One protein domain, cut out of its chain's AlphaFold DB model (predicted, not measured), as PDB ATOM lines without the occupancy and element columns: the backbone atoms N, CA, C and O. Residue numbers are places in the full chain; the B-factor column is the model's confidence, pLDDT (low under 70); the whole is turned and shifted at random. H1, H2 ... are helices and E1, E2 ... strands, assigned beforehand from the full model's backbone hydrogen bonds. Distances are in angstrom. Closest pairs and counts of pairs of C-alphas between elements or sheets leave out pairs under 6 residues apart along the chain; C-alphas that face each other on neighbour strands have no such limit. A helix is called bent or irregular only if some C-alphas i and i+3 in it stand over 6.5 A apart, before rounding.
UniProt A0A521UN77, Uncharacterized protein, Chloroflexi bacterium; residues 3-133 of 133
ATOM      1  N   ASP A   3      25.121 -24.629   2.935       47.94
ATOM      2  CA  ASP A   3      24.762 -24.258   1.569       47.94
ATOM      3  C   ASP A   3      23.326 -23.756   1.447       47.94
ATOM      4  O   ASP A   3      23.031 -23.061   0.487       47.94
ATOM      5  N   ASP A   4      22.462 -24.002   2.434       53.38
ATOM      6  CA  ASP A   4      21.052 -23.602   2.351       53.38
ATOM      7  C   ASP A   4      20.870 -22.086   2.363       53.38
ATOM      8  O   ASP A   4      20.032 -21.570   1.638       53.38
ATOM      9  N   LEU A   5      21.682 -21.342   3.123       46.75
ATOM     10  CA  LEU A   5      21.579 -19.881   3.173       46.75
ATOM     11  C   LEU A   5      22.089 -19.237   1.880       46.75
ATOM     12  O   LEU A   5      21.470 -18.316   1.352       46.75
ATOM     13  N   VAL A   6      23.226 -19.725   1.379       54.00
ATOM     14  CA  VAL A   6      23.826 -19.229   0.136       54.00
ATOM     15  C   VAL A   6      22.936 -19.603  -1.042       54.00
ATOM     16  O   VAL A   6      22.622 -18.726  -1.834       54.00
ATOM     17  N   GLN A   7      22.420 -20.835  -1.093       55.75
ATOM     18  CA  GLN A   7      21.438 -21.247  -2.095       55.75
ATOM     19  C   GLN A   7      20.106 -20.516  -1.952       55.75
ATOM     20  O   GLN A   7      19.501 -20.230  -2.973       55.75
ATOM     21  N   CYS A   8      19.632 -20.186  -0.747       51.88
ATOM     22  CA  CYS A   8      18.425 -19.370  -0.587       51.88
ATOM     23  C   CYS A   8      18.639 -17.980  -1.174       51.88
ATOM     24  O   CYS A   8      17.809 -17.526  -1.951       51.88
ATOM     25  N   VAL A   9      19.760 -17.330  -0.848       55.19
ATOM     26  CA  VAL A   9      20.109 -16.012  -1.391       55.19
ATOM     27  C   VAL A   9      20.321 -16.088  -2.905       55.19
ATOM     28  O   VAL A   9      19.827 -15.229  -3.623       55.19
ATOM     29  N   GLU A  10      20.986 -17.124  -3.417       58.25
ATOM     30  CA  GLU A  10      21.231 -17.313  -4.852       58.25
ATOM     31  C   GLU A  10      19.957 -17.659  -5.636       58.25
ATOM     32  O   GLU A  10      19.716 -17.037  -6.663       58.25
ATOM     33  N   ARG A  11      19.110 -18.583  -5.159       56.31
ATOM     34  CA  ARG A  11      17.818 -18.934  -5.792       56.31
ATOM     35  C   ARG A  11      16.875 -17.739  -5.816       56.31
ATOM     36  O   ARG A  11      16.233 -17.481  -6.826       56.31
ATOM     37  N   TYR A  12      16.841 -16.986  -4.725       52.03
ATOM     38  CA  TYR A  12      16.045 -15.776  -4.612       52.03
ATOM     39  C   TYR A  12      16.551 -14.656  -5.551       52.03
ATOM     40  O   TYR A  12      15.752 -14.024  -6.237       52.03
ATOM     41  N   LEU A  13      17.873 -14.462  -5.674       54.81
ATOM     42  CA  LEU A  13      18.469 -13.538  -6.657       54.81
ATOM     43  C   LEU A  13      18.311 -14.021  -8.116       54.81
ATOM     44  O   LEU A  13      18.370 -13.196  -9.027       54.81
ATOM     45  N   ALA A  14      18.135 -15.329  -8.339       50.91
ATOM     46  CA  ALA A  14      18.039 -15.960  -9.659       50.91
ATOM     47  C   ALA A  14      16.606 -16.081 -10.224       50.91
ATOM     48  O   ALA A  14      16.476 -16.225 -11.438       50.91
ATOM     49  N   GLY A  15      15.544 -15.962  -9.414       40.19
ATOM     50  CA  GLY A  15      14.199 -15.626  -9.907       40.19
ATOM     51  C   GLY A  15      13.004 -16.474  -9.432       40.19
ATOM     52  O   GLY A  15      13.085 -17.692  -9.316       40.19
ATOM     53  N   GLN A  16      11.886 -15.746  -9.262       47.75
ATOM     54  CA  GLN A  16      10.449 -16.100  -9.229       47.75
ATOM     55  C   GLN A  16       9.974 -17.257  -8.325       47.75
ATOM     56  O   GLN A  16       9.910 -18.390  -8.797       47.75
ATOM     57  N   ALA A  17       9.483 -16.959  -7.107       38.31
ATOM     58  CA  ALA A  17       8.304 -17.598  -6.485       38.31
ATOM     59  C   ALA A  17       8.000 -17.078  -5.052       38.31
ATOM     60  O   ALA A  17       8.754 -17.377  -4.129       38.31
ATOM     61  N   LEU A  18       6.807 -16.464  -4.875       44.22
ATOM     62  CA  LEU A  18       5.990 -16.295  -3.637       44.22
ATOM     63  C   LEU A  18       5.915 -14.894  -2.975       44.22
ATOM     64  O   LEU A  18       6.362 -14.685  -1.851       44.22
ATOM     65  N   LYS A  19       5.184 -13.985  -3.633       47.47
ATOM     66  CA  LYS A  19       4.984 -12.541  -3.363       47.47
ATOM     67  C   LYS A  19       4.895 -11.992  -1.922       47.47
ATOM     68  O   LYS A  19       5.089 -10.798  -1.780       47.47
ATOM     69  N   ASN A  20       4.589 -12.765  -0.874       49.19
ATOM     70  CA  ASN A  20       4.461 -12.225   0.500       49.19
ATOM     71  C   ASN A  20       5.587 -12.670   1.452       49.19
ATOM     72  O   ASN A  20       6.026 -11.883   2.289       49.19
ATOM     73  N   ASP A  21       6.072 -13.907   1.328       54.38
ATOM     74  CA  ASP A  21       7.293 -14.337   2.026       54.38
ATOM     75  C   ASP A  21       8.547 -13.891   1.265       54.38
ATOM     76  O   ASP A  21       9.583 -13.639   1.888       54.38
ATOM     77  N   GLU A  22       8.432 -13.697  -0.056       57.75
ATOM     78  CA  GLU A  22       9.453 -13.058  -0.886       57.75
ATOM     79  C   GLU A  22       9.840 -11.706  -0.303       57.75
ATOM     80  O   GLU A  22      11.007 -11.556   0.028       57.75
ATOM     81  N   ASP A  23       8.895 -10.782  -0.077       61.47
ATOM     82  CA  ASP A  23       9.152  -9.417   0.419       61.47
ATOM     83  C   ASP A  23      10.012  -9.394   1.692       61.47
ATOM     84  O   ASP A  23      11.000  -8.658   1.780       61.47
ATOM     85  N   LYS A  24       9.708 -10.268   2.659       64.50
ATOM     86  CA  LYS A  24      10.503 -10.405   3.892       64.50
ATOM     87  C   LYS A  24      11.893 -10.977   3.622       64.50
ATOM     88  O   LYS A  24      12.874 -10.515   4.208       64.50
ATOM     89  N   LEU A  25      12.006 -11.966   2.738       65.75
ATOM     90  CA  LEU A  25      13.294 -12.529   2.331       65.75
ATOM     91  C   LEU A  25      14.151 -11.497   1.576       65.75
ATOM     92  O   LEU A  25      15.346 -11.403   1.865       65.75
ATOM     93  N   ILE A  26      13.556 -10.666   0.706       67.44
ATOM     94  CA  ILE A  26      14.236  -9.542   0.030       67.44
ATOM     95  C   ILE A  26      14.799  -8.594   1.078       67.44
ATOM     96  O   ILE A  26      15.982  -8.258   1.051       67.44
ATOM     97  N   GLN A  27      13.956  -8.185   2.030       70.62
ATOM     98  CA  GLN A  27      14.320  -7.259   3.097       70.62
ATOM     99  C   GLN A  27      15.493  -7.775   3.925       70.62
ATOM    100  O   GLN A  27      16.454  -7.039   4.169       70.62
ATOM    101  N   ASN A  28      15.470  -9.058   4.269       73.75
ATOM    102  CA  ASN A  28      16.531  -9.696   5.038       73.75
ATOM    103  C   ASN A  28      17.821  -9.862   4.220       73.75
ATOM    104  O   ASN A  28      18.915  -9.622   4.740       73.75
ATOM    105  N   GLY A  29      17.711 -10.195   2.932       75.56
ATOM    106  CA  GLY A  29      18.845 -10.282   2.010       75.56
ATOM    107  C   GLY A  29      19.519  -8.928   1.770       75.56
ATOM    108  O   GLY A  29      20.744  -8.816   1.857       75.56
ATOM    109  N   VAL A  30      18.731  -7.875   1.542       76.25
ATOM    110  CA  VAL A  30      19.213  -6.492   1.395       76.25
ATOM    111  C   VAL A  30      19.862  -6.008   2.690       76.25
ATOM    112  O   VAL A  30      20.920  -5.375   2.648       76.25
ATOM    113  N   PHE A  31      19.291  -6.345   3.847       78.56
ATOM    114  CA  PHE A  31      19.888  -6.011   5.134       78.56
ATOM    115  C   PHE A  31      21.239  -6.694   5.341       78.56
ATOM    116  O   PHE A  31      22.217  -6.014   5.647       78.56
ATOM    117  N   LEU A  32      21.349  -8.003   5.098       80.25
ATOM    118  CA  LEU A  32      22.635  -8.706   5.146       80.25
ATOM    119  C   LEU A  32      23.661  -8.090   4.185       80.25
ATOM    120  O   LEU A  32      24.816  -7.877   4.563       80.25
ATOM    121  N   ALA A  33      23.247  -7.751   2.963       79.31
ATOM    122  CA  ALA A  33      24.117  -7.092   1.998       79.31
ATOM    123  C   ALA A  33      24.587  -5.718   2.497       79.31
ATOM    124  O   ALA A  33      25.771  -5.397   2.370       79.31
ATOM    125  N   LEU A  34      23.712  -4.933   3.131       81.19
ATOM    126  CA  LEU A  34      24.075  -3.672   3.777       81.19
ATOM    127  C   LEU A  34      25.126  -3.882   4.872       81.19
ATOM    128  O   LEU A  34      26.122  -3.152   4.904       81.19
ATOM    129  N   LEU A  35      24.930  -4.874   5.747       84.81
ATOM    130  CA  LEU A  35      25.887  -5.211   6.805       84.81
ATOM    131  C   LEU A  35      27.269  -5.513   6.211       84.81
ATOM    132  O   LEU A  35      28.275  -4.953   6.651       84.81
ATOM    133  N   VAL A  36      27.313  -6.325   5.155       86.06
ATOM    134  CA  VAL A  36      28.553  -6.689   4.458       86.06
ATOM    135  C   VAL A  36      29.205  -5.495   3.762       86.06
ATOM    136  O   VAL A  36      30.406  -5.272   3.939       86.06
ATOM    137  N   ARG A  37      28.448  -4.680   3.015       82.19
ATOM    138  CA  ARG A  37      28.982  -3.484   2.328       82.19
ATOM    139  C   ARG A  37      29.604  -2.498   3.308       82.19
ATOM    140  O   ARG A  37      30.648  -1.916   3.020       82.19
ATOM    141  N   ARG A  38      28.994  -2.350   4.484       83.31
ATOM    142  CA  ARG A  38      29.483  -1.484   5.562       83.31
ATOM    143  C   ARG A  38      30.548  -2.144   6.444       83.31
ATOM    144  O   ARG A  38      30.984  -1.519   7.407       83.31
ATOM    145  N   LYS A  39      30.982  -3.371   6.121       87.50
ATOM    146  CA  LYS A  39      31.961  -4.159   6.893       87.50
ATOM    147  C   LYS A  39      31.573  -4.277   8.374       87.50
ATOM    148  O   LYS A  39      32.420  -4.204   9.263       87.50
ATOM    149  N   VAL A  40      30.274  -4.415   8.631       88.12
ATOM    150  CA  VAL A  40      29.708  -4.521   9.973       88.12
ATOM    151  C   VAL A  40      30.044  -5.891  10.548       88.12
ATOM    152  O   VAL A  40      29.916  -6.912   9.877       88.12
ATOM    153  N   SER A  41      30.460  -5.897  11.810       91.00
ATOM    154  CA  SER A  41      30.581  -7.114  12.616       91.00
ATOM    155  C   SER A  41      29.426  -7.229  13.601       91.00
ATOM    156  O   SER A  41      28.878  -6.208  14.016       91.00
ATOM    157  N   THR A  42      29.153  -8.434  14.082       90.06
ATOM    158  CA  THR A  42      28.245  -8.740  15.204       90.06
ATOM    159  C   THR A  42      28.614  -8.021  16.510       90.06
ATOM    160  O   THR A  42      27.810  -7.923  17.429       90.06
ATOM    161  N   ARG A  43      29.818  -7.438  16.607       90.31
ATOM    162  CA  ARG A  43      30.215  -6.549  17.717       90.31
ATOM    163  C   ARG A  43      29.699  -5.116  17.557       90.31
ATOM    164  O   ARG A  43      29.778  -4.315  18.489       90.31
ATOM    165  N   THR A  44      29.201  -4.763  16.377       90.25
ATOM    166  CA  THR A  44      28.728  -3.416  16.057       90.25
ATOM    167  C   THR A  44      27.356  -3.217  16.673       90.25
ATOM    168  O   THR A  44      26.365  -3.774  16.215       90.25
ATOM    169  N   ARG A  45      27.292  -2.402  17.723       88.25
ATOM    170  CA  ARG A  45      26.032  -2.153  18.434       88.25
ATOM    171  C   ARG A  45      25.089  -1.231  17.669       88.25
ATOM    172  O   ARG A  45      23.881  -1.361  17.782       88.25
ATOM    173  N   VAL A  46      25.639  -0.273  16.922       89.00
ATOM    174  CA  VAL A  46      24.855   0.729  16.192       89.00
ATOM    175  C   VAL A  46      25.505   1.011  14.850       89.00
ATOM    176  O   VAL A  46      26.683   1.368  14.784       89.00
ATOM    177  N   ILE A  47      24.710   0.930  13.790       87.00
ATOM    178  CA  ILE A  47      25.082   1.351  12.444       87.00
ATOM    179  C   ILE A  47      24.473   2.730  12.219       87.00
ATOM    180  O   ILE A  47      23.278   2.942  12.429       87.00
ATOM    181  N   ARG A  48      25.310   3.685  11.811       86.81
ATOM    182  CA  ARG A  48      24.876   5.048  11.496       86.81
ATOM    183  C   ARG A  48      24.905   5.251   9.989       86.81
ATOM    184  O   ARG A  48      25.946   5.054   9.361       86.81
ATOM    185  N   ILE A  49      23.778   5.674   9.436       83.25
ATOM    186  CA  ILE A  49      23.665   6.081   8.036       83.25
ATOM    187  C   ILE A  49      23.495   7.592   8.031       83.25
ATOM    188  O   ILE A  49      22.505   8.119   8.543       83.25
ATOM    189  N   HIS A  50      24.509   8.284   7.519       82.94
ATOM    190  CA  HIS A  50      24.478   9.733   7.385       82.94
ATOM    191  C   HIS A  50      23.711  10.108   6.111       82.94
ATOM    192  O   HIS A  50      23.819   9.380   5.134       82.94
ATOM    193  N   PRO A  51      23.000  11.241   6.057       77.88
ATOM    194  CA  PRO A  51      22.269  11.666   4.858       77.88
ATOM    195  C   PRO A  51      23.143  11.914   3.616       77.88
ATOM    196  O   PRO A  51      22.627  11.929   2.508       77.88
ATOM    197  N   SER A  52      24.458  12.079   3.785       80.12
ATOM    198  CA  SER A  52      25.429  12.145   2.679       80.12
ATOM    199  C   SER A  52      25.821  10.773   2.125       80.12
ATOM    200  O   SER A  52      26.605  10.692   1.184       80.12
ATOM    201  N   ASP A  53      25.359   9.692   2.753       77.56
ATOM    202  CA  ASP A  53      25.524   8.352   2.222       77.56
ATOM    203  C   ASP A  53      24.653   8.232   0.958       77.56
ATOM    204  O   ASP A  53      23.470   8.582   1.009       77.56
ATOM    205  N   PRO A  54      25.213   7.788  -0.180       70.75
ATOM    206  CA  PRO A  54      24.476   7.695  -1.439       70.75
ATOM    207  C   PRO A  54      23.231   6.807  -1.331       70.75
ATOM    208  O   PRO A  54      22.264   7.011  -2.068       70.75
ATOM    209  N   ASP A  55      23.218   5.880  -0.372       66.50
ATOM    210  CA  ASP A  55      22.096   4.988  -0.122       66.50
ATOM    211  C   ASP A  55      21.184   5.492   1.013       66.50
ATOM    212  O   ASP A  55      20.177   4.855   1.304       66.50
ATOM    213  N   ALA A  56      21.461   6.640   1.653       73.50
ATOM    214  CA  ALA A  56      20.770   7.087   2.870       73.50
ATOM    215  C   ALA A  56      19.259   7.230   2.719       73.50
ATOM    216  O   ALA A  56      18.508   6.704   3.533       73.50
ATOM    217  N   ALA A  57      18.812   7.953   1.691       70.06
ATOM    218  CA  ALA A  57      17.390   8.190   1.448       70.06
ATOM    219  C   ALA A  57      16.646   6.895   1.080       70.06
ATOM    220  O   ALA A  57      15.465   6.751   1.382       70.06
ATOM    221  N   ARG A  58      17.350   5.944   0.459       68.44
ATOM    222  CA  ARG A  58      16.811   4.651   0.018       68.44
ATOM    223  C   ARG A  58      16.709   3.680   1.173       68.44
ATOM    224  O   ARG A  58      15.646   3.137   1.430       68.44
ATOM    225  N   LEU A  59      17.791   3.568   1.938       68.62
ATOM    226  CA  LEU A  59      17.811   2.890   3.218       68.62
ATOM    227  C   LEU A  59      16.756   3.486   4.141       68.62
ATOM    228  O   LEU A  59      16.106   2.734   4.835       68.62
ATOM    229  N   LEU A  60      16.504   4.795   4.114       69.00
ATOM    230  CA  LEU A  60      15.432   5.398   4.900       69.00
ATOM    231  C   LEU A  60      14.051   4.871   4.510       69.00
ATOM    232  O   LEU A  60      13.319   4.441   5.391       69.00
ATOM    233  N   ARG A  61      13.715   4.863   3.217       65.94
ATOM    234  CA  ARG A  61      12.444   4.304   2.728       65.94
ATOM    235  C   ARG A  61      12.333   2.819   3.071       65.94
ATOM    236  O   ARG A  61      11.396   2.408   3.737       65.94
ATOM    237  N   PHE A  62      13.371   2.054   2.753       63.16
ATOM    238  CA  PHE A  62      13.410   0.611   2.963       63.16
ATOM    239  C   PHE A  62      13.411   0.195   4.447       63.16
ATOM    240  O   PHE A  62      12.800  -0.799   4.818       63.16
ATOM    241  N   LEU A  63      14.093   0.950   5.315       65.75
ATOM    242  CA  LEU A  63      14.241   0.658   6.746       65.75
ATOM    243  C   LEU A  63      13.098   1.197   7.602       65.75
ATOM    244  O   LEU A  63      12.848   0.639   8.666       65.75
ATOM    245  N   VAL A  64      12.457   2.294   7.196       64.19
ATOM    246  CA  VAL A  64      11.520   3.043   8.050       64.19
ATOM    247  C   VAL A  64      10.082   2.986   7.527       64.19
ATOM    248  O   VAL A  64       9.161   2.992   8.335       64.19
ATOM    249  N   GLU A  65       9.862   2.879   6.215       54.41
ATOM    250  CA  GLU A  65       8.546   3.039   5.569       54.41
ATOM    251  C   GLU A  65       8.384   2.002   4.430       54.41
ATOM    252  O   GLU A  65       8.399   2.398   3.268       54.41
ATOM    253  N   PRO A  66       8.360   0.673   4.680       51.12
ATOM    254  CA  PRO A  66       7.389  -0.038   5.516       51.12
ATOM    255  C   PRO A  66       8.064  -1.108   6.403       51.12
ATOM    256  O   PRO A  66       7.597  -2.237   6.520       51.12
ATOM    257  N   GLY A  67       9.166  -0.720   7.051       50.41
ATOM    258  CA  GLY A  67       9.834  -1.506   8.087       50.41
ATOM    259  C   GLY A  67      10.620  -2.686   7.532       50.41
ATOM    260  O   GLY A  67      10.085  -3.774   7.346       50.41
ATOM    261  N   LEU A  68      11.930  -2.503   7.368       53.78
ATOM    262  CA  LEU A  68      12.838  -3.640   7.274       53.78
ATOM    263  C   LEU A  68      12.634  -4.464   8.533       53.78
ATOM    264  O   LEU A  68      12.872  -3.933   9.618       53.78
ATOM    265  N   ALA A  69      12.154  -5.699   8.349       57.66
ATOM    266  CA  ALA A  69      11.961  -6.728   9.363       57.66
ATOM    267  C   ALA A  69      12.047  -6.151  10.787       57.66
ATOM    268  O   ALA A  69      13.124  -6.225  11.388       57.66
ATOM    269  N   PRO A  70      10.966  -5.539  11.320       56.19
ATOM    270  CA  PRO A  70      10.975  -4.881  12.635       56.19
ATOM    271  C   PRO A  70      11.503  -5.790  13.755       56.19
ATOM    272  O   PRO A  70      11.885  -5.336  14.830       56.19
ATOM    273  N   GLU A  71      11.552  -7.089  13.481       66.19
ATOM    274  CA  GLU A  71      12.129  -8.111  14.322       66.19
ATOM    275  C   GLU A  71      13.668  -8.167  14.313       66.19
ATOM    276  O   GLU A  71      14.236  -8.443  15.365       66.19
ATOM    277  N   LEU A  72      14.358  -7.922  13.191       75.06
ATOM    278  CA  LEU A  72      15.812  -8.119  13.054       75.06
ATOM    279  C   LEU A  72      16.654  -6.898  13.434       75.06
ATOM    280  O   LEU A  72      17.837  -7.036  13.755       75.06
ATOM    281  N   ALA A  73      16.087  -5.697  13.368       79.50
ATOM    282  CA  ALA A  73      16.783  -4.486  13.773       79.50
ATOM    283  C   ALA A  73      15.805  -3.390  14.193       79.50
ATOM    284  O   ALA A  73      14.757  -3.193  13.586       79.50
ATOM    285  N   THR A  74      16.192  -2.604  15.193       80.12
ATOM    286  CA  THR A  74      15.477  -1.377  15.546       80.12
ATOM    287  C   THR A  74      16.069  -0.202  14.787       80.12
ATOM    288  O   THR A  74      17.270   0.066  14.880       80.12
ATOM    289  N   VAL A  75      15.226   0.540  14.072       79.56
ATOM    290  CA  VAL A  75      15.639   1.714  13.301       79.56
ATOM    291  C   VAL A  75      15.046   2.961  13.935       79.56
ATOM    292  O   VAL A  75      13.841   3.066  14.132       79.56
ATOM    293  N   THR A  76      15.900   3.927  14.256       80.81
ATOM    294  CA  THR A  76      15.477   5.226  14.788       80.81
ATOM    295  C   THR A  76      15.961   6.349  13.888       80.81
ATOM    296  O   THR A  76      17.111   6.368  13.432       80.81
ATOM    297  N   ARG A  77      15.064   7.302  13.625       78.75
ATOM    298  CA  ARG A  77      15.349   8.505  12.847       78.75
ATOM    299  C   ARG A  77      15.795   9.604  13.800       78.75
ATOM    300  O   ARG A  77      15.020  10.060  14.634       78.75
ATOM    301  N   GLN A  78      17.043  10.039  13.679       81.00
ATOM    302  CA  GLN A  78      17.547  11.179  14.432       81.00
ATOM    303  C   GLN A  78      17.584  12.407  13.521       81.00
ATOM    304  O   GLN A  78      18.377  12.476  12.579       81.00
ATOM    305  N   ASN A  79      16.723  13.383  13.807       73.19
ATOM    306  CA  ASN A  79      16.707  14.654  13.087       73.19
ATOM    307  C   ASN A  79      17.939  15.467  13.486       73.19
ATOM    308  O   ASN A  79      18.143  15.753  14.666       73.19
ATOM    309  N   ARG A  80      18.756  15.861  12.508       69.50
ATOM    310  CA  ARG A  80      19.711  16.953  12.695       69.50
ATOM    311  C   ARG A  80      19.136  18.199  12.051       69.50
ATOM    312  O   ARG A  80      18.808  18.179  10.866       69.50
ATOM    313  N   LEU A  81      19.050  19.279  12.825       53.53
ATOM    314  CA  LEU A  81      18.729  20.596  12.288       53.53
ATOM    315  C   LEU A  81      19.652  20.884  11.085       53.53
ATOM    316  O   LEU A  81      20.871  20.745  11.180       53.53
ATOM    317  N   PHE A  82      19.036  21.207   9.944       60.41
ATOM    318  CA  PHE A  82      19.658  21.624   8.675       60.41
ATOM    319  C   PHE A  82      20.470  20.600   7.859       60.41
ATOM    320  O   PHE A  82      20.923  20.950   6.773       60.41
ATOM    321  N   ARG A  83      20.656  19.345   8.298       64.56
ATOM    322  CA  ARG A  83      21.488  18.360   7.557       64.56
ATOM    323  C   ARG A  83      20.775  17.074   7.142       64.56
ATOM    324  O   ARG A  83      21.429  16.169   6.642       64.56
ATOM    325  N   GLY A  84      19.459  16.992   7.324       70.75
ATOM    326  CA  GLY A  84      18.683  15.781   7.055       70.75
ATOM    327  C   GLY A  84      18.724  14.776   8.211       70.75
ATOM    328  O   GLY A  84      19.157  15.079   9.326       70.75
ATOM    329  N   HIS A  85      18.233  13.566   7.955       73.50
ATOM    330  CA  HIS A  85      18.031  12.548   8.983       73.50
ATOM    331  C   HIS A  85      19.201  11.571   9.044       73.50
ATOM    332  O   HIS A  85      19.584  11.008   8.021       73.50
ATOM    333  N   ILE A  86      19.725  11.322  10.244       81.94
ATOM    334  CA  ILE A  86      20.623  10.191  10.487       81.94
ATOM    335  C   ILE A  86      19.766   8.990  10.868       81.94
ATOM    336  O   ILE A  86      18.959   9.078  11.794       81.94
ATOM    337  N   LEU A  87      19.975   7.860  10.197       82.00
ATOM    338  CA  LEU A  87      19.388   6.595  10.631       82.00
ATOM    339  C   LEU A  87      20.339   5.913  11.600       82.00
ATOM    340  O   LEU A  87      21.529   5.741  11.312       82.00
ATOM    341  N   ARG A  88      19.807   5.520  12.752       86.06
ATOM    342  CA  ARG A  88      20.490   4.668  13.721       86.06
ATOM    343  C   ARG A  88      19.815   3.313  13.706       86.06
ATOM    344  O   ARG A  88      18.672   3.191  14.140       86.06
ATOM    345  N   ILE A  89      20.540   2.323  13.213       85.19
ATOM    346  CA  ILE A  89      20.100   0.933  13.179       85.19
ATOM    347  C   ILE A  89      20.796   0.201  14.316       85.19
ATOM    348  O   ILE A  89      22.025   0.234  14.410       85.19
ATOM    349  N   THR A  90      20.013  -0.458  15.157       87.44
ATOM    350  CA  THR A  90      20.481  -1.339  16.228       87.44
ATOM    351  C   THR A  90      20.112  -2.766  15.831       87.44
ATOM    352  O   THR A  90      18.935  -3.114  15.915       87.44
ATOM    353  N   PRO A  91      21.063  -3.565  15.320       87.38
ATOM    354  CA  PRO A  91      20.786  -4.938  14.909       87.38
ATOM    355  C   PRO A  91      20.539  -5.833  16.129       87.38
ATOM    356  O   PRO A  91      21.277  -5.744  17.112       87.38
ATOM    357  N   ASP A  92      19.549  -6.720  16.050       88.75
ATOM    358  CA  ASP A  92      19.371  -7.819  17.002       88.75
ATOM    359  C   ASP A  92      20.166  -9.030  16.500       88.75
ATOM    360  O   ASP A  92      19.682  -9.851  15.719       88.75
ATOM    361  N   TRP A  93      21.435  -9.111  16.902       89.06
ATOM    362  CA  TRP A  93      22.357 -10.134  16.408       89.06
ATOM    363  C   TRP A  93      21.898 -11.558  16.705       89.06
ATOM    364  O   TRP A  93      22.062 -12.433  15.854       89.06
ATOM    365  N   ASP A  94      21.286 -11.784  17.866       89.31
ATOM    366  CA  ASP A  94      20.765 -13.091  18.251       89.31
ATOM    367  C   ASP A  94      19.577 -13.496  17.389       89.31
ATOM    368  O   ASP A  94      19.432 -14.669  17.031       89.31
ATOM    369  N   ARG A  95      18.702 -12.547  17.052       83.88
ATOM    370  CA  ARG A  95      17.548 -12.831  16.204       83.88
ATOM    371  C   ARG A  95      17.922 -12.972  14.739       83.88
ATOM    372  O   ARG A  95      17.415 -13.882  14.093       83.88
ATOM    373  N   ILE A  96      18.846 -12.154  14.240       82.25
ATOM    374  CA  ILE A  96      19.423 -12.305  12.895       82.25
ATOM    375  C   ILE A  96      20.048 -13.694  12.770       82.25
ATOM    376  O   ILE A  96      19.752 -14.419  11.827       82.25
ATOM    377  N   ALA A  97      20.867 -14.103  13.741       82.88
ATOM    378  CA  ALA A  97      21.501 -15.414  13.722       82.88
ATOM    379  C   ALA A  97      20.457 -16.546  13.731       82.88
ATOM    380  O   ALA A  97      20.492 -17.417  12.860       82.88
ATOM    381  N   ARG A  98      19.466 -16.480  14.635       80.81
ATOM    382  CA  ARG A  98      18.365 -17.457  14.716       80.81
ATOM    383  C   ARG A  98      17.535 -17.538  13.442       80.81
ATOM    384  O   ARG A  98      17.214 -18.643  13.018       80.81
ATOM    385  N   TYR A  99      17.221 -16.401  12.827       76.19
ATOM    386  CA  TYR A  99      16.471 -16.348  11.574       76.19
ATOM    387  C   TYR A  99      17.165 -17.154  10.468       76.19
ATOM    388  O   TYR A  99      16.510 -17.830   9.683       76.19
ATOM    389  N   PHE A 100      18.498 -17.149  10.457       73.31
ATOM    390  CA  PHE A 100      19.298 -17.907   9.498       73.31
ATOM    391  C   PHE A 100      19.731 -19.293  10.001       73.31
ATOM    392  O   PHE A 100      20.569 -19.934   9.365       73.31
ATOM    393  N   GLY A 101      19.198 -19.763  11.135       77.94
ATOM    394  CA  GLY A 101      19.568 -21.051  11.727       77.94
ATOM    395  C   GLY A 101      21.048 -21.135  12.120       77.94
ATOM    396  O   GLY A 101      21.667 -22.190  11.976       77.94
ATOM    397  N   LYS A 102      21.641 -20.015  12.548       81.62
ATOM    398  CA  LYS A 102      23.051 -19.883  12.940       81.62
ATOM    399  C   LYS A 102      23.187 -19.373  14.370       81.62
ATOM    400  O   LYS A 102      22.304 -18.709  14.907       81.62
ATOM    401  N   SER A 103      24.340 -19.630  14.972       89.62
ATOM    402  CA  SER A 103      24.828 -18.879  16.130       89.62
ATOM    403  C   SER A 103      25.379 -17.511  15.709       89.62
ATOM    404  O   SER A 103      25.743 -17.295  14.551       89.62
ATOM    405  N   VAL A 104      25.503 -16.578  16.657       90.75
ATOM    406  CA  VAL A 104      26.110 -15.257  16.401       90.75
ATOM    407  C   VAL A 104      27.557 -15.391  15.907       90.75
ATOM    408  O   VAL A 104      27.997 -14.636  15.041       90.75
ATOM    409  N   VAL A 105      28.293 -16.390  16.403       91.62
ATOM    410  CA  VAL A 105      29.666 -16.679  15.964       91.62
ATOM    411  C   VAL A 105      29.691 -17.137  14.507       91.62
ATOM    412  O   VAL A 105      30.506 -16.653  13.725       91.62
ATOM    413  N   GLU A 106      28.789 -18.029  14.105       84.69
ATOM    414  CA  GLU A 106      28.692 -18.460  12.708       84.69
ATOM    415  C   GLU A 106      28.227 -17.327  11.791       84.69
ATOM    416  O   GLU A 106      28.771 -17.167  10.697       84.69
ATOM    417  N   LEU A 107      27.280 -16.501  12.242       87.56
ATOM    418  CA  LEU A 107      26.851 -15.306  11.518       87.56
ATOM    419  C   LEU A 107      28.032 -14.357  11.264       87.56
ATOM    420  O   LEU A 107      28.177 -13.841  10.157       87.56
ATOM    421  N   GLU A 108      28.918 -14.167  12.245       91.19
ATOM    422  CA  GLU A 108      30.135 -13.366  12.074       91.19
ATOM    423  C   GLU A 108      31.029 -13.912  10.952       91.19
ATOM    424  O   GLU A 108      31.551 -13.149  10.132       91.19
ATOM    425  N   ILE A 109      31.189 -15.235  10.878       85.81
ATOM    426  CA  ILE A 109      31.963 -15.888   9.816       85.81
ATOM    427  C   ILE A 109      31.280 -15.668   8.459       85.81
ATOM    428  O   ILE A 109      31.952 -15.338   7.478       85.81
ATOM    429  N   VAL A 110      29.951 -15.781   8.399       83.94
ATOM    430  CA  VAL A 110      29.151 -15.518   7.193       83.94
ATOM    431  C   VAL A 110      29.341 -14.090   6.689       83.94
ATOM    432  O   VAL A 110      29.699 -13.906   5.522       83.94
ATOM    433  N   LEU A 111      29.199 -13.095   7.565       86.50
ATOM    434  CA  LEU A 111      29.363 -11.681   7.221       86.50
ATOM    435  C   LEU A 111      30.781 -11.356   6.730       86.50
ATOM    436  O   LEU A 111      30.946 -10.541   5.822       86.50
ATOM    437  N   ARG A 112      31.812 -11.990   7.304       87.00
ATOM    438  CA  ARG A 112      33.217 -11.677   6.992       87.00
ATOM    439  C   ARG A 112      33.816 -12.469   5.841       87.00
ATOM    440  O   ARG A 112      34.730 -11.966   5.190       87.00
ATOM    441  N   ARG A 113      33.375 -13.708   5.626       83.69
ATOM    442  CA  ARG A 113      34.065 -14.652   4.735       83.69
ATOM    443  C   ARG A 113      33.203 -15.101   3.567       83.69
ATOM    444  O   ARG A 113      33.697 -15.118   2.443       83.69
ATOM    445  N   TYR A 114      31.940 -15.435   3.820       80.12
ATOM    446  CA  TYR A 114      31.091 -16.099   2.825       80.12
ATOM    447  C   TYR A 114      30.267 -15.124   1.979       80.12
ATOM    448  O   TYR A 114      30.228 -15.259   0.760       80.12
ATOM    449  N   LEU A 115      29.662 -14.102   2.588       80.50
ATOM    450  CA  LEU A 115      28.837 -13.125   1.869       80.50
ATOM    451  C   LEU A 115      29.607 -12.056   1.066       80.50
ATOM    452  O   LEU A 115      29.095 -11.647   0.023       80.50
ATOM    453  N   PRO A 116      30.814 -11.583   1.449       88.44
ATOM    454  CA  PRO A 116      31.485 -10.516   0.696       88.44
ATOM    455  C   PRO A 116      31.749 -10.811  -0.791       88.44
ATOM    456  O   PRO A 116      31.623  -9.892  -1.603       88.44
ATOM    457  N   PRO A 117      32.132 -12.033  -1.209       84.44
ATOM    458  CA  PRO A 117      32.216 -12.383  -2.628       84.44
ATOM    459  C   PRO A 117      30.862 -12.305  -3.350       84.44
ATOM    460  O   PRO A 117      30.800 -11.753  -4.446       84.44
ATOM    461  N   VAL A 118      29.785 -12.789  -2.721       80.62
ATOM    462  CA  VAL A 118      28.423 -12.797  -3.287       80.62
ATOM    463  C   VAL A 118      27.917 -11.368  -3.478       80.62
ATOM    464  O   VAL A 118      27.526 -10.982  -4.576       80.62
ATOM    465  N   VAL A 119      28.026 -10.536  -2.440       81.75
ATOM    466  CA  VAL A 119      27.605  -9.126  -2.482       81.75
ATOM    467  C   VAL A 119      28.386  -8.331  -3.531       81.75
ATOM    468  O   VAL A 119      27.826  -7.449  -4.176       81.75
ATOM    469  N   ARG A 120      29.671  -8.648  -3.742       84.81
ATOM    470  CA  ARG A 120      30.470  -8.031  -4.813       84.81
ATOM    471  C   ARG A 120      30.025  -8.480  -6.202       84.81
ATOM    472  O   ARG A 120      29.911  -7.631  -7.079       84.81
ATOM    473  N   ARG A 121      29.770  -9.777  -6.395       82.69
ATOM    474  CA  ARG A 121      29.321 -10.342  -7.678       82.69
ATOM    475  C   ARG A 121      27.964  -9.785  -8.106       82.69
ATOM    476  O   ARG A 121      27.781  -9.478  -9.273       82.69
ATOM    477  N   HIS A 122      27.047  -9.615  -7.157       78.00
ATOM    478  CA  HIS A 122      25.675  -9.165  -7.409       78.00
ATOM    479  C   HIS A 122      25.455  -7.695  -7.039       78.00
ATOM    480  O   HIS A 122      24.338  -7.293  -6.713       78.00
ATOM    481  N   ARG A 123      26.519  -6.880  -7.060       80.31
ATOM    482  CA  ARG A 123      26.463  -5.472  -6.651       80.31
ATOM    483  C   ARG A 123      25.354  -4.711  -7.376       80.31
ATOM    484  O   ARG A 123      24.604  -3.997  -6.720       80.31
ATOM    485  N   ASP A 124      25.247  -4.890  -8.687       75.69
ATOM    486  CA  ASP A 124      24.281  -4.163  -9.511       75.69
ATOM    487  C   ASP A 124      22.841  -4.580  -9.199       75.69
ATOM    488  O   ASP A 124      21.953  -3.733  -9.167       75.69
ATOM    489  N   THR A 125      22.614  -5.858  -8.876       76.81
ATOM    490  CA  THR A 125      21.315  -6.367  -8.422       76.81
ATOM    491  C   THR A 125      20.932  -5.768  -7.072       76.81
ATOM    492  O   THR A 125      19.821  -5.271  -6.918       76.81
ATOM    493  N   PHE A 126      21.853  -5.744  -6.102       71.38
ATOM    494  CA  PHE A 126      21.604  -5.093  -4.813       71.38
ATOM    495  C   PHE A 126      21.373  -3.592  -4.970       71.38
ATOM    496  O   PHE A 126      20.473  -3.045  -4.339       71.38
ATOM    497  N   ASP A 127      22.150  -2.932  -5.830       73.25
ATOM    498  CA  ASP A 127      21.956  -1.522  -6.136       73.25
ATOM    499  C   ASP A 127      20.576  -1.305  -6.757       73.25
ATOM    500  O   ASP A 127      19.872  -0.420  -6.286       73.25
ATOM    501  N   TYR A 128      20.164  -2.116  -7.739       73.38
ATOM    502  CA  TYR A 128      18.845  -2.069  -8.377       73.38
ATOM    503  C   TYR A 128      17.702  -2.260  -7.377       73.38
ATOM    504  O   TYR A 128      16.779  -1.444  -7.369       73.38
ATOM    505  N   LEU A 129      17.785  -3.277  -6.513       69.50
ATOM    506  CA  LEU A 129      16.799  -3.527  -5.460       69.50
ATOM    507  C   LEU A 129      16.721  -2.332  -4.505       69.50
ATOM    508  O   LEU A 129      15.634  -1.844  -4.221       69.50
ATOM    509  N   LEU A 130      17.858  -1.754  -4.112       67.38
ATOM    510  CA  LEU A 130      17.874  -0.532  -3.306       67.38
ATOM    511  C   LEU A 130      17.292   0.694  -4.037       67.38
ATOM    512  O   LEU A 130      16.912   1.652  -3.364       67.38
ATOM    513  N   ARG A 131      17.239   0.726  -5.382       65.06
ATOM    514  CA  ARG A 131      16.656   1.862  -6.133       65.06
ATOM    515  C   ARG A 131      15.159   1.728  -6.399       65.06
ATOM    516  O   ARG A 131      14.524   2.767  -6.553       65.06
ATOM    517  N   ASN A 132      14.642   0.506  -6.529       59.75
ATOM    518  CA  ASN A 132      13.297   0.233  -7.058       59.75
ATOM    519  C   ASN A 132      12.344  -0.435  -6.050       59.75
ATOM    520  O   ASN A 132      11.249  -0.823  -6.449       59.75
ATOM    521  N   SER A 133      12.758  -0.577  -4.786       53.81
ATOM    522  CA  SER A 133      11.894  -1.035  -3.685       53.81
ATOM    523  C   SER A 133      11.238   0.127  -2.948       53.81
ATOM    524  O   SER A 133      11.857   1.220  -2.900       53.81
TER     525      SER A 133
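This is residues 3 to 133 of the 133 residues of an uncharacterized protein of Chloroflexi bacterium (UniProt A0A521UN77). A long hairpin of E2 and E3, with short E1 beside E3, makes one end of the domain, and H3 covers one face of this small sheet; towards the other end, H5 and H6, which follow each other round a corner, each pack on a part of H2. H1 lies far from the hairpin's tip, and residues 14 to 21 stick out. The printed part has 131 residues with six named helices and three named strands, in the order H1 H2 E1 H3 E2 E3 H4 H5 H6; the sheet, E1 E3 E2, is antiparallel and the class mixed. The whole is compact, with a radius of gyration of the C-alphas of 14.4 A and spans of 46 by 31 by 26 A.

E2 is residues 73 to 80, 21.7 A from first to last C-alpha, E3 residues 84 to 91, 22.3 A, and E1 residues 47 to 49. H3 is residues 56 to 64, H2 residues 21 to 37, 24.3 A, and H4 residues 93 to 99. H5, residues 104 to 121, 24.8 A, has a kink of 39 degrees near residue 115 and is only just irregular: C-alphas 112 and 115 are 6.9 A apart. H1, residues 3 to 14, begins at C-alpha 3 (24.762, -24.258, 1.569); H6, residues 123 to 132, ends at C-alpha 132 (13.297, 0.233, -7.058).

N 76 and O 88, 2.9 A, join hairpin E2 and E3 within hydrogen-bond range, as do N 47 and O 89, 2.8 A, in E1 and E3. E1, H3 and E2 form a split strand-helix-strand unit, E3 between its strands, with a right-handed crossover. H3 is on the sheet at a height of 8.7 A and touches H6, closest C-alphas Arg 58 and Leu 130, 6.2 A. H2 touches H5 with residues 32 to 37 alone, about perpendicular at 89 degrees, closest C-alphas Val 36 and Leu 111, 5.8 A. H2 touches H6 with residues 30 to 33 alone, closest C-alphas Val 30 and Phe 126, 6.8 A. H4 touches H5, whose residues 104 to 107 alone take part, closest C-alphas Ala 97 and Val 104, 5.3 A. H1 and H2 are close but not clearly touching, closest C-alphas Val 9 and Gly 29, 6.8 A. Every O i to N i+4 pair is within hydrogen-bond range in H1, H2, H3, H4 and H6, and 10 of 14 in H5.

The C-alphas farthest apart, of Asp 3 and Phe 82, are 46.7 A apart. The printed part has no cut and no long link. Its mean pLDDT is 73.0, with 48 residues under 70, among them 3 to 26 and 58 to 71.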